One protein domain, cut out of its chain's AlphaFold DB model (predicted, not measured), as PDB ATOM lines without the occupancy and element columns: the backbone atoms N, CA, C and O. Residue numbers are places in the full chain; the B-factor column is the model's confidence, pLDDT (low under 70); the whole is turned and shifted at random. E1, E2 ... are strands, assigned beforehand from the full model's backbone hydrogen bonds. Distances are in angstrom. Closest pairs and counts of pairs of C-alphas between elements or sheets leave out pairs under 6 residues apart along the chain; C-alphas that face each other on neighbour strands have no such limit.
ATOM      1  N   GLU A  78      54.776  33.663 -20.791       82.00
ATOM      2  CA  GLU A  78      54.153  34.567 -19.825       82.00
ATOM      3  C   GLU A  78      52.784  35.020 -20.364       82.00
ATOM      4  O   GLU A  78      52.676  35.307 -21.557       82.00
ATOM      5  N   PRO A  79      51.721  35.065 -19.537       86.56
ATOM      6  CA  PRO A  79      50.414  35.518 -19.997       86.56
ATOM      7  C   PRO A  79      50.454  36.948 -20.548       86.56
ATOM      8  O   PRO A  79      51.008  37.841 -19.912       86.56
ATOM      9  N   LEU A  80      49.813  37.174 -21.693       90.50
ATOM     10  CA  LEU A  80      49.843  38.434 -22.434       90.50
ATOM     11  C   LEU A  80      48.498  39.148 -22.348       90.50
ATOM     12  O   LEU A  80      47.459  38.563 -22.644       90.50
ATOM     13  N   ASP A  81      48.511  40.424 -21.977       92.31
ATOM     14  CA  ASP A  81      47.301  41.243 -21.936       92.31
ATOM     15  C   ASP A  81      46.869  41.649 -23.348       92.31
ATOM     16  O   ASP A  81      47.443  42.561 -23.958       92.31
ATOM     17  N   LEU A  82      45.827  40.985 -23.846       93.94
ATOM     18  CA  LEU A  82      45.271  41.220 -25.175       93.94
ATOM     19  C   LEU A  82      43.841  41.759 -25.087       93.94
ATOM     20  O   LEU A  82      43.098  41.491 -24.134       93.94
ATOM     21  N   GLN A  83      43.448  42.505 -26.115       95.06
ATOM     22  CA  GLN A  83      42.054  42.722 -26.469       95.06
ATOM     23  C   GLN A  83      41.744  41.893 -27.716       95.06
ATOM     24  O   GLN A  83      42.413  42.028 -28.737       95.06
ATOM     25  N   VAL A  84      40.726  41.047 -27.619       95.81
ATOM     26  CA  VAL A  84      40.252  40.211 -28.719       95.81
ATOM     27  C   VAL A  84      38.790  40.536 -28.973       95.81
ATOM     28  O   VAL A  84      37.943  40.280 -28.120       95.81
ATOM     29  N   ASP A  85      38.500  41.111 -30.134       95.31
ATOM     30  CA  ASP A  85      37.145  41.410 -30.583       95.31
ATOM     31  C   ASP A  85      36.730  40.385 -31.642       95.31
ATOM     32  O   ASP A  85      37.445  40.198 -32.623       95.31
ATOM     33  N   TYR A  86      35.592  39.716 -31.469       94.69
ATOM     34  CA  TYR A  86      35.123  38.691 -32.399       94.69
ATOM     35  C   TYR A  86      33.638  38.815 -32.721       94.69
ATOM     36  O   TYR A  86      32.856  39.344 -31.941       94.69
ATOM     37  N   TRP A  87      33.249  38.316 -33.887       92.38
ATOM     38  CA  TRP A  87      31.868  38.258 -34.354       92.38
ATOM     39  C   TRP A  87      31.529  36.818 -34.679       92.38
ATOM     40  O   TRP A  87      32.380  36.081 -35.176       92.38
ATOM     41  N   LEU A  88      30.286  36.428 -34.429       89.19
ATOM     42  CA  LEU A  88      29.782  35.112 -34.803       89.19
ATOM     43  C   LEU A  88      29.090  35.166 -36.169       89.19
ATOM     44  O   LEU A  88      28.710  36.237 -36.654       89.19
ATOM     45  N   VAL A  89      28.958  34.016 -36.823       83.12
ATOM     46  CA  VAL A  89      28.105  33.860 -38.005       83.12
ATOM     47  C   VAL A  89      26.652  34.086 -37.576       83.12
ATOM     48  O   VAL A  89      26.221  33.658 -36.504       83.12
ATOM     49  N   ARG A  90      25.870  34.812 -38.382       72.69
ATOM     50  CA  ARG A  90      24.466  35.074 -38.045       72.69
ATOM     51  C   ARG A  90      23.695  33.754 -37.950       72.69
ATOM     52  O   ARG A  90      23.792  32.932 -38.850       72.69
ATOM     53  N   GLY A  91      22.948  33.574 -36.862       63.03
ATOM     54  CA  GLY A  91      22.180  32.354 -36.587       63.03
ATOM     55  C   GLY A  91      22.888  31.306 -35.718       63.03
ATOM     56  O   GLY A  91      22.228  30.375 -35.281       63.03
ATOM     57  N   GLY A 111      26.530  42.671 -32.441       80.62
ATOM     58  CA  GLY A 111      26.965  41.265 -32.533       80.62
ATOM     59  C   GLY A 111      28.481  41.057 -32.411       80.62
ATOM     60  O   GLY A 111      28.981  39.973 -32.716       80.62
ATOM     61  N   LYS A 112      29.207  42.095 -31.978       90.19
ATOM     62  CA  LYS A 112      30.605  42.016 -31.554       90.19
ATOM     63  C   LYS A 112      30.671  41.482 -30.124       90.19
ATOM     64  O   LYS A 112      29.887  41.892 -29.279       90.19
ATOM     65  N   TYR A 113      31.649  40.640 -29.845       92.50
ATOM     66  CA  TYR A 113      32.053  40.205 -28.516       92.50
ATOM     67  C   TYR A 113      33.476  40.687 -28.262       92.50
ATOM     68  O   TYR A 113      34.284  40.750 -29.184       92.50
ATOM     69  N   THR A 114      33.798  41.012 -27.013       92.94
ATOM     70  CA  THR A 114      35.107  41.564 -26.646       92.94
ATOM     71  C   THR A 114      35.666  40.832 -25.436       92.94
ATOM     72  O   THR A 114      35.061  40.850 -24.367       92.94
ATOM     73  N   LEU A 115      36.864  40.269 -25.561       93.06
ATOM     74  CA  LEU A 115      37.653  39.715 -24.463       93.06
ATOM     75  C   LEU A 115      38.804  40.672 -24.156       93.06
ATOM     76  O   LEU A 115      39.547  41.067 -25.048       93.06
ATOM     77  N   LYS A 116      38.963  41.059 -22.889       92.31
ATOM     78  CA  LYS A 116      40.102  41.867 -22.418       92.31
ATOM     79  C   LYS A 116      40.679  41.191 -21.185       92.31
ATOM     80  O   LYS A 116      40.136  41.367 -20.097       92.31
ATOM     81  N   THR A 117      41.706  40.370 -21.367       90.19
ATOM     82  CA  THR A 117      42.272  39.525 -20.304       90.19
ATOM     83  C   THR A 117      43.708  39.115 -20.640       90.19
ATOM     84  O   THR A 117      44.191  39.395 -21.738       90.19
ATOM     85  N   SER A 118      44.391  38.472 -19.693       90.75
ATOM     86  CA  SER A 118      45.730  37.922 -19.893       90.75
ATOM     87  C   SER A 118      45.630  36.516 -20.491       90.75
ATOM     88  O   SER A 118      45.184  35.577 -19.825       90.75
ATOM     89  N   PHE A 119      46.054  36.355 -21.738       91.38
ATOM     90  CA  PHE A 119      46.026  35.102 -22.486       91.38
ATOM     91  C   PHE A 119      47.333  34.335 -22.314       91.38
ATOM     92  O   PHE A 119      48.411  34.892 -22.479       91.38
ATOM     93  N   ARG A 120      47.242  33.042 -22.013       90.75
ATOM     94  CA  ARG A 120      48.367  32.101 -22.099       90.75
ATOM     95  C   ARG A 120      48.533  31.563 -23.514       90.75
ATOM     96  O   ARG A 120      49.654  31.403 -23.971       90.75
ATOM     97  N   THR A 121      47.418  31.273 -24.180       89.75
ATOM     98  CA  THR A 121      47.387  30.738 -25.544       89.75
ATOM     99  C   THR A 121      46.236  31.363 -26.320       89.75
ATOM    100  O   THR A 121      45.179  31.646 -25.751       89.75
ATOM    101  N   LEU A 122      46.459  31.589 -27.614       93.75
ATOM    102  CA  LEU A 122      45.469  32.081 -28.568       93.75
ATOM    103  C   LEU A 122      45.686  31.348 -29.895       93.75
ATOM    104  O   LEU A 122      46.725  31.513 -30.536       93.75
ATOM    105  N   GLN A 123      44.714  30.531 -30.278       93.75
ATOM    106  CA  GLN A 123      44.729  29.743 -31.500       93.75
ATOM    107  C   GLN A 123      43.460  30.005 -32.304       93.75
ATOM    108  O   GLN A 123      42.358  30.068 -31.761       93.75
ATOM    109  N   VAL A 124      43.626  30.130 -33.615       94.19
ATOM    110  CA  VAL A 124      42.541  30.284 -34.578       94.19
ATOM    111  C   VAL A 124      42.688  29.186 -35.619       94.19
ATOM    112  O   VAL A 124      43.788  28.942 -36.105       94.19
ATOM    113  N   ALA A 125      41.604  28.508 -35.961       90.00
ATOM    114  CA  ALA A 125      41.608  27.497 -37.011       90.00
ATOM    115  C   ALA A 125      40.352  27.617 -37.871       90.00
ATOM    116  O   ALA A 125      39.291  27.985 -37.372       90.00
ATOM    117  N   ARG A 126      40.451  27.274 -39.153       84.88
ATOM    118  CA  ARG A 126      39.290  26.934 -39.983       84.88
ATOM    119  C   ARG A 126      38.942  25.468 -39.737       84.88
ATOM    120  O   ARG A 126      39.686  24.588 -40.160       84.88
ATOM    121  N   LEU A 127      37.852  25.190 -39.024       65.62
ATOM    122  CA  LEU A 127      37.378  23.812 -38.896       65.62
ATOM    123  C   LEU A 127      36.686  23.377 -40.194       65.62
ATOM    124  O   LEU A 127      35.799  24.073 -40.683       65.62
ATOM    125  N   ALA A 128      37.040  22.191 -40.692       55.91
ATOM    126  CA  ALA A 128      36.060  21.331 -41.346       55.91
ATOM    127  C   ALA A 128      35.244  20.655 -40.225       55.91
ATOM    128  O   ALA A 128      35.852  20.238 -39.233       55.91
ATOM    129  N   PRO A 129      33.905  20.568 -40.301       50.03
ATOM    130  CA  PRO A 129      33.123  19.948 -39.246       50.03
ATOM    131  C   PRO A 129      33.587  18.501 -39.040       50.03
ATOM    132  O   PRO A 129      33.644  17.709 -39.982       50.03
ATOM    133  N   LEU A 130      33.944  18.151 -37.803       46.50
ATOM    134  CA  LEU A 130      34.239  16.768 -37.445       46.50
ATOM    135  C   LEU A 130      32.928  15.974 -37.577       46.50
ATOM    136  O   LEU A 130      31.970  16.255 -36.861       46.50
ATOM    137  N   HIS A 142      33.091  27.740 -43.922       71.12
ATOM    138  CA  HIS A 142      33.536  29.130 -43.983       71.12
ATOM    139  C   HIS A 142      33.521  29.814 -42.618       71.12
ATOM    140  O   HIS A 142      33.219  31.004 -42.536       71.12
ATOM    141  N   HIS A 143      33.809  29.096 -41.533       82.50
ATOM    142  CA  HIS A 143      33.850  29.676 -40.194       82.50
ATOM    143  C   HIS A 143      35.158  29.382 -39.461       82.50
ATOM    144  O   HIS A 143      35.788  28.339 -39.636       82.50
ATOM    145  N   LEU A 144      35.567  30.337 -38.632       89.12
ATOM    146  CA  LEU A 144      36.726  30.217 -37.763       89.12
ATOM    147  C   LEU A 144      36.301  29.635 -36.413       89.12
ATOM    148  O   LEU A 144      35.194  29.881 -35.932       89.12
ATOM    149  N   THR A 145      37.222  28.928 -35.781       91.25
ATOM    150  CA  THR A 145      37.143  28.519 -34.385       91.25
ATOM    151  C   THR A 145      38.272  29.193 -33.628       91.25
ATOM    152  O   THR A 145      39.433  29.151 -34.039       91.25
ATOM    153  N   LEU A 146      37.917  29.837 -32.522       93.50
ATOM    154  CA  LEU A 146      38.832  30.512 -31.616       93.50
ATOM    155  C   LEU A 146      39.014  29.644 -30.367       93.50
ATOM    156  O   LEU A 146      38.061  29.430 -29.625       93.50
ATOM    157  N   SER A 147      40.235  29.178 -30.109       93.25
ATOM    158  CA  SER A 147      40.600  28.460 -28.885       93.25
ATOM    159  C   SER A 147      41.601  29.271 -28.072       93.25
ATOM    160  O   SER A 147      42.592  29.770 -28.608       93.25
ATOM    161  N   TYR A 148      41.361  29.422 -26.772       92.62
ATOM    162  CA  TYR A 148      42.249  30.186 -25.905       92.62
ATOM    163  C   TYR A 148      42.293  29.664 -24.473       92.62
ATOM    164  O   TYR A 148      41.338  29.087 -23.959       92.62
ATOM    165  N   ALA A 149      43.412  29.918 -23.798       89.88
ATOM    166  CA  ALA A 149      43.533  29.773 -22.353       89.88
ATOM    167  C   ALA A 149      43.915  31.118 -21.744       89.88
ATOM    168  O   ALA A 149      44.776  31.827 -22.267       89.88
ATOM    169  N   THR A 150      43.315  31.459 -20.609       88.69
ATOM    170  CA  THR A 150      43.619  32.693 -19.877       88.69
ATOM    171  C   THR A 150      44.377  32.392 -18.587       88.69
ATOM    172  O   THR A 150      44.398  31.264 -18.084       88.69
ATOM    173  N   LYS A 151      45.042  33.404 -18.028       75.38
ATOM    174  CA  LYS A 151      45.560  33.351 -16.661       75.38
ATOM    175  C   LYS A 151      44.377  33.504 -15.706       75.38
ATOM    176  O   LYS A 151      44.078  34.607 -15.257       75.38
ATOM    177  N   GLU A 152      43.701  32.407 -15.386       66.19
ATOM    178  CA  GLU A 152      42.686  32.445 -14.339       66.19
ATOM    179  C   GLU A 152      43.364  32.789 -13.004       66.19
ATOM    180  O   GLU A 152      44.274  32.096 -12.536       66.19
ATOM    181  N   ARG A 174      40.689  25.304 -21.419       80.25
ATOM    182  CA  ARG A 174      40.708  25.976 -22.721       80.25
ATOM    183  C   ARG A 174      39.267  26.287 -23.086       80.25
ATOM    184  O   ARG A 174      38.409  25.406 -23.046       80.25
ATOM    185  N   GLU A 175      39.002  27.542 -23.395       89.25
ATOM    186  CA  GLU A 175      37.721  27.974 -23.930       89.25
ATOM    187  C   GLU A 175      37.787  27.873 -25.454       89.25
ATOM    188  O   GLU A 175      38.819  28.164 -26.064       89.25
ATOM    189  N   VAL A 176      36.699  27.407 -26.059       89.81
ATOM    190  CA  VAL A 176      36.561  27.266 -27.510       89.81
ATOM    191  C   VAL A 176      35.283  27.979 -27.928       89.81
ATOM    192  O   VAL A 176      34.232  27.795 -27.311       89.81
ATOM    193  N   VAL A 177      35.399  28.817 -28.952       90.19
ATOM    194  CA  VAL A 177      34.298  29.547 -29.574       90.19
ATOM    195  C   VAL A 177      34.252  29.157 -31.042       90.19
ATOM    196  O   VAL A 177      35.152  29.502 -31.810       90.19
ATOM    197  N   ASP A 178      33.200  28.442 -31.417       89.06
ATOM    198  CA  ASP A 178      32.931  28.059 -32.798       89.06
ATOM    199  C   ASP A 178      32.147  29.136 -33.551       89.06
ATOM    200  O   ASP A 178      31.603  30.078 -32.965       89.06
ATOM    201  N   SER A 179      32.086  28.976 -34.873       87.75
ATOM    202  CA  SER A 179      31.297  29.827 -35.767       87.75
ATOM    203  C   SER A 179      31.699  31.308 -35.727       87.75
ATOM    204  O   SER A 179      30.853  32.192 -35.850       87.75
ATOM    205  N   VAL A 180      32.992  31.604 -35.580       89.94
ATOM    206  CA  VAL A 180      33.528  32.970 -35.634       89.94
ATOM    207  C   VAL A 180      33.627  33.427 -37.093       89.94
ATOM    208  O   VAL A 180      34.271  32.793 -37.928       89.94
ATOM    209  N   SER A 181      32.990  34.552 -37.407       89.38
ATOM    210  CA  SER A 181      33.005  35.176 -38.734       89.38
ATOM    211  C   SER A 181      34.160  36.166 -38.900       89.38
ATOM    212  O   SER A 181      34.762  36.254 -39.971       89.38
ATOM    213  N   ARG A 182      34.501  36.901 -37.835       91.56
ATOM    214  CA  ARG A 182      35.585  37.892 -37.815       91.56
ATOM    215  C   ARG A 182      36.255  37.926 -36.451       91.56
ATOM    216  O   ARG A 182      35.578  37.793 -35.437       91.56
ATOM    217  N   LEU A 183      37.563  38.155 -36.432       94.88
ATOM    218  CA  LEU A 183      38.387  38.244 -35.233       94.88
ATOM    219  C   LEU A 183      39.430  39.354 -35.385       94.88
ATOM    220  O   LEU A 183      40.144  39.405 -36.383       94.88
ATOM    221  N   LEU A 184      39.543  40.226 -34.394       96.00
ATOM    222  CA  LEU A 184      40.603  41.217 -34.258       96.00
ATOM    223  C   LEU A 184      41.327  40.940 -32.948       96.00
ATOM    224  O   LEU A 184      40.688  40.873 -31.902       96.00
ATOM    225  N   GLY A 185      42.647  40.811 -32.991       95.50
ATOM    226  CA  GLY A 185      43.473  40.701 -31.794       95.50
ATOM    227  C   GLY A 185      44.461  41.850 -31.725       95.50
ATOM    228  O   GLY A 185      45.129  42.143 -32.713       95.50
ATOM    229  N   SER A 186      44.580  42.490 -30.568       96.44
ATOM    230  CA  SER A 186      45.591  43.512 -30.300       96.44
ATOM    231  C   SER A 186      46.241  43.292 -28.942       96.44
ATOM    232  O   SER A 186      45.580  42.931 -27.966       96.44
ATOM    233  N   ALA A 187      47.548  43.526 -28.867       92.94
ATOM    234  CA  ALA A 187      48.249  43.573 -27.595       92.94
ATOM    235  C   ALA A 187      48.361  45.003 -27.082       92.94
ATOM    236  O   ALA A 187      48.564  45.939 -27.854       92.94
ATOM    237  N   LYS A 188      48.264  45.165 -25.760       85.31
ATOM    238  CA  LYS A 188      48.363  46.490 -25.137       85.31
ATOM    239  C   LYS A 188      49.791  47.021 -25.068       85.31
ATOM    240  O   LYS A 188      50.007  48.197 -25.324       85.31
ATOM    241  N   ASN A 189      50.741  46.163 -24.694       82.75
ATOM    242  CA  ASN A 189      52.073  46.608 -24.268       82.75
ATOM    243  C   ASN A 189      53.217  46.001 -25.094       82.75
ATOM    244  O   ASN A 189      54.189  46.688 -25.382       82.75
ATOM    245  N   GLN A 190      53.110  44.724 -25.478       88.25
ATOM    246  CA  GLN A 190      54.193  43.958 -26.109       88.25
ATOM    247  C   GLN A 190      53.666  43.223 -27.351       88.25
ATOM    248  O   GLN A 190      52.512  42.797 -27.329       88.25
ATOM    249  N   PRO A 191      54.477  42.994 -28.398       90.81
ATOM    250  CA  PRO A 191      54.137  42.020 -29.429       90.81
ATOM    251  C   PRO A 191      53.903  40.623 -28.832       90.81
ATOM    252  O   PRO A 191      54.497  40.260 -27.818       90.81
ATOM    253  N   PHE A 192      53.053  39.828 -29.471       91.94
ATOM    254  CA  PHE A 192      52.657  38.502 -29.017       91.94
ATOM    255  C   PHE A 192      52.768  37.458 -30.125       91.94
ATOM    256  O   PHE A 192      53.122  37.752 -31.270       91.94
ATOM    257  N   ARG A 193      52.484  36.216 -29.739       92.38
ATOM    258  CA  ARG A 193      52.469  35.055 -30.617       92.38
ATOM    259  C   ARG A 193      51.054  34.511 -30.744       92.38
ATOM    260  O   ARG A 193      50.355  34.419 -29.737       92.38
ATOM    261  N   VAL A 194      50.644  34.160 -31.956       93.88
ATOM    262  CA  VAL A 194      49.322  33.589 -32.249       93.88
ATOM    263  C   VAL A 194      49.468  32.446 -33.247       93.88
ATOM    264  O   VAL A 194      50.230  32.559 -34.203       93.88
ATOM    265  N   SER A 195      48.745  31.350 -33.029       93.44
ATOM    266  CA  SER A 195      48.708  30.230 -33.976       93.44
ATOM    267  C   SER A 195      47.454  30.328 -34.838       93.44
ATOM    268  O   SER A 195      46.345  30.351 -34.307       93.44
ATOM    269  N   ILE A 196      47.612  30.385 -36.158       92.69
ATOM    270  CA  ILE A 196      46.513  30.461 -37.129       92.69
ATOM    271  C   ILE A 196      46.663  29.280 -38.086       92.69
ATOM    272  O   ILE A 196      47.676  29.176 -38.767       92.69
ATOM    273  N   ASP A 197      45.684  28.376 -38.112       88.69
ATOM    274  CA  ASP A 197      45.699  27.142 -38.915       88.69
ATOM    275  C   ASP A 197      46.982  26.317 -38.726       88.69
ATOM    276  O   ASP A 197      47.580  25.822 -39.676       88.69
ATOM    277  N   SER A 198      47.425  26.197 -37.473       86.38
ATOM    278  CA  SER A 198      48.688  25.549 -37.072       86.38
ATOM    279  C   SER A 198      49.971  26.280 -37.493       86.38
ATOM    280  O   SER A 198      51.046  25.901 -37.034       86.38
ATOM    281  N   ALA A 199      49.891  27.358 -38.279       88.88
ATOM    282  CA  ALA A 199      51.024  28.236 -38.538       88.88
ATOM    283  C   ALA A 199      51.228  29.199 -37.362       88.88
ATOM    284  O   ALA A 199      50.294  29.867 -36.910       88.88
ATOM    285  N   GLU A 200      52.454  29.274 -36.853       92.75
ATOM    286  CA  GLU A 200      52.807  30.163 -35.752       92.75
ATOM    287  C   GLU A 200      53.242  31.536 -36.274       92.75
ATOM    288  O   GLU A 200      54.144  31.650 -37.101       92.75
ATOM    289  N   TRP A 201      52.617  32.590 -35.754       92.56
ATOM    290  CA  TRP A 201      52.932  33.976 -36.077       92.56
ATOM    291  C   TRP A 201      53.528  34.655 -34.850       92.56
ATOM    292  O   TRP A 201      52.862  34.787 -33.822       92.56
ATOM    293  N   THR A 202      54.779  35.097 -34.948       93.12
ATOM    294  CA  THR A 202      55.516  35.773 -33.867       93.12
ATOM    295  C   THR A 202      55.572  37.286 -34.070       93.12
ATOM    296  O   THR A 202      55.428  37.766 -35.191       93.12
ATOM    297  N   ASN A 203      55.866  38.043 -33.007       93.50
ATOM    298  CA  ASN A 203      56.040  39.504 -33.052       93.50
ATOM    299  C   ASN A 203      54.814  40.273 -33.588       93.50
ATOM    300  O   ASN A 203      54.937  41.359 -34.157       93.50
ATOM    301  N   VAL A 204      53.615  39.741 -33.357       94.44
ATOM    302  CA  VAL A 204      52.352  40.347 -33.782       94.44
ATOM    303  C   VAL A 204      51.949  41.429 -32.785       94.44
ATOM    304  O   VAL A 204      51.891  41.176 -31.591       94.44
ATOM    305  N   LYS A 205      51.652  42.648 -33.236       94.12
ATOM    306  CA  LYS A 205      51.054  43.698 -32.375       94.12
ATOM    307  C   LYS A 205      49.537  43.759 -32.525       94.12
ATOM    308  O   LYS A 205      48.817  44.045 -31.570       94.12
ATOM    309  N   PHE A 206      49.081  43.481 -33.739       95.88
ATOM    310  CA  PHE A 206      47.691  43.476 -34.149       95.88
ATOM    311  C   PHE A 206      47.506  42.460 -35.274       95.88
ATOM    312  O   PHE A 206      48.384  42.322 -36.125       95.88
ATOM    313  N   PHE A 207      46.358  41.794 -35.301       95.25
ATOM    314  CA  PHE A 207      45.913  41.025 -36.454       95.25
ATOM    315  C   PHE A 207      44.406  41.182 -36.649       95.25
ATOM    316  O   PHE A 207      43.655  41.428 -35.703       95.25
ATOM    317  N   GLN A 208      43.968  40.979 -37.887       95.00
ATOM    318  CA  GLN A 208      42.564  40.864 -38.244       95.00
ATOM    319  C   GLN A 208      42.382  39.641 -39.138       95.00
ATOM    320  O   GLN A 208      43.087  39.488 -40.132       95.00
ATOM    321  N   LEU A 209      41.410  38.805 -38.796       92.75
ATOM    322  CA  LEU A 209      41.010  37.632 -39.557       92.75
ATOM    323  C   LEU A 209      39.515  37.695 -39.837       92.75
ATOM    324  O   LEU A 209      38.726  38.120 -38.992       92.75
ATOM    325  N   SER A 210      39.139  37.233 -41.020       90.00
ATOM    326  CA  SER A 210      37.754  37.035 -41.422       90.00
ATOM    327  C   SER A 210      37.642  35.673 -42.081       90.00
ATOM    328  O   SER A 210      38.576  35.219 -42.740       90.00
ATOM    329  N   SER A 211      36.500  35.027 -41.906       83.06
ATOM    330  CA  SER A 211      36.230  33.735 -42.525       83.06
ATOM    331  C   SER A 211      35.841  33.850 -44.007       83.06
ATOM    332  O   SER A 211      35.916  32.873 -44.745       83.06
ATOM    333  N   GLN A 212      35.468  35.058 -44.448       78.06
ATOM    334  CA  GLN A 212      35.122  35.397 -45.827       78.06
ATOM    335  C   GLN A 212      36.046  36.490 -46.375       78.06
ATOM    336  O   GLN A 212      36.458  37.403 -45.651       78.06
ATOM    337  N   TRP A 213      36.335  36.408 -47.673       68.62
ATOM    338  CA  TRP A 213      37.042  37.451 -48.412       68.62
ATOM    339  C   TRP A 213      36.129  38.661 -48.637       68.62
ATOM    340  O   TRP A 213      34.936  38.512 -48.876       68.62
ATOM    341  N   GLN A 214      36.691  39.870 -48.590       57.06
ATOM    342  CA  GLN A 214      35.934  41.114 -48.815       57.06
ATOM    343  C   GLN A 214      35.540  41.343 -50.287       57.06
ATOM    344  O   GLN A 214      34.668  42.154 -50.581       57.06
ATOM    345  N   THR A 215      36.183  40.639 -51.220       61.59
ATOM    346  CA  THR A 215      35.936  40.771 -52.660       61.59
ATOM    347  C   THR A 215      34.600  40.143 -53.056       61.59
ATOM    348  O   THR A 215      34.176  39.182 -52.427       61.59
TER     349      THR A 215
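Overview. This is residues 78 to 91, 111 to 130, 142 to 152 and 174 to 215 of the 232 residues of the protein "Phosphofurin acidic cluster sorting protein 1" of Portunus trituberculatus (UniProt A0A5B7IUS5). A small sandwich of two layers, partly face to face, is made from one twisted sheet that folds over at two sharply bent strands, E2 and E4. One layer holds E1, E7, residues 112 to 119 of E2 and residues 180 to 187 of E4; the other holds E3, the remaining parts of E2 and E4, and the hairpin of E5 and E6, and the neighbour pairs E1-E2, E2-E3, E3-E4 and E4-E1 close a ring. The 87 printed residues hold seven named strands, E1 to E7 in that order, and no named helix: the class is all strand. The sheet is branched and mixed, antiparallel but for E2 and E5. The whole is compact and rounded, with a radius of gyration of the C-alphas of 12.4 A and spans of 34 by 28 by 25 A.

Along the chain. E1, residues 80 to 88, runs 23.8 A from C-alpha 80 at (49.843, 38.434, -22.434). E2, residues 112 to 126, measures 19.3 A and bends by 136 degrees at residue 118. E3, residues 144 to 150, measures 19.3 A. E4, residues 175 to 187, measures 19.2 A and bends by 129 degrees at residue 179. E5, residues 192 to 196, E6, residues 199 to 204, and E7, residues 206 to 210, measure 13.0, 13.1 and 13.9 A; C-alpha 210 is at (37.754, 37.035, -41.422).

Arrangement. E1 has E2 on one side, antiparallel, with N 84 and O 115 2.8 A apart, within hydrogen-bond range. On the other side of E1 is E4, antiparallel, with N 85 and O 184 at 2.8 A. Past its bend E2 is antiparallel to E3, with N 123 and O 147 at 2.8 A. E3 has E4 on its other side, antiparallel, with N 146 and O 177 at 2.9 A. E7, an edge strand, is antiparallel to E4, with N 183 and O 209 at 2.8 A. E5 is parallel to E2 at 40 degrees, with N 124 and O 195 at 2.8 A. E5 and E6 form an antiparallel hairpin, with N 194 and O 201 at 3.0 A; E6 is the other edge strand. E5 and E7 are apart.

Size, cuts and confidence. The C-alphas of Glu 152 and Thr 215, the two farthest apart, are 39.8 A from each other. Three cuts leave out residues 92 to 110, 131 to 141 and 153 to 173, with C-alpha gaps of 10.9, 14.0 and 10.8 A. Of the links that are printed whole, E4 to E5, E5 to E6 and E6 to E7 are tight. The mean pLDDT of the printed part is 86.8; residues 91, 127 to 130, 152 and 213 to 215 are under 70.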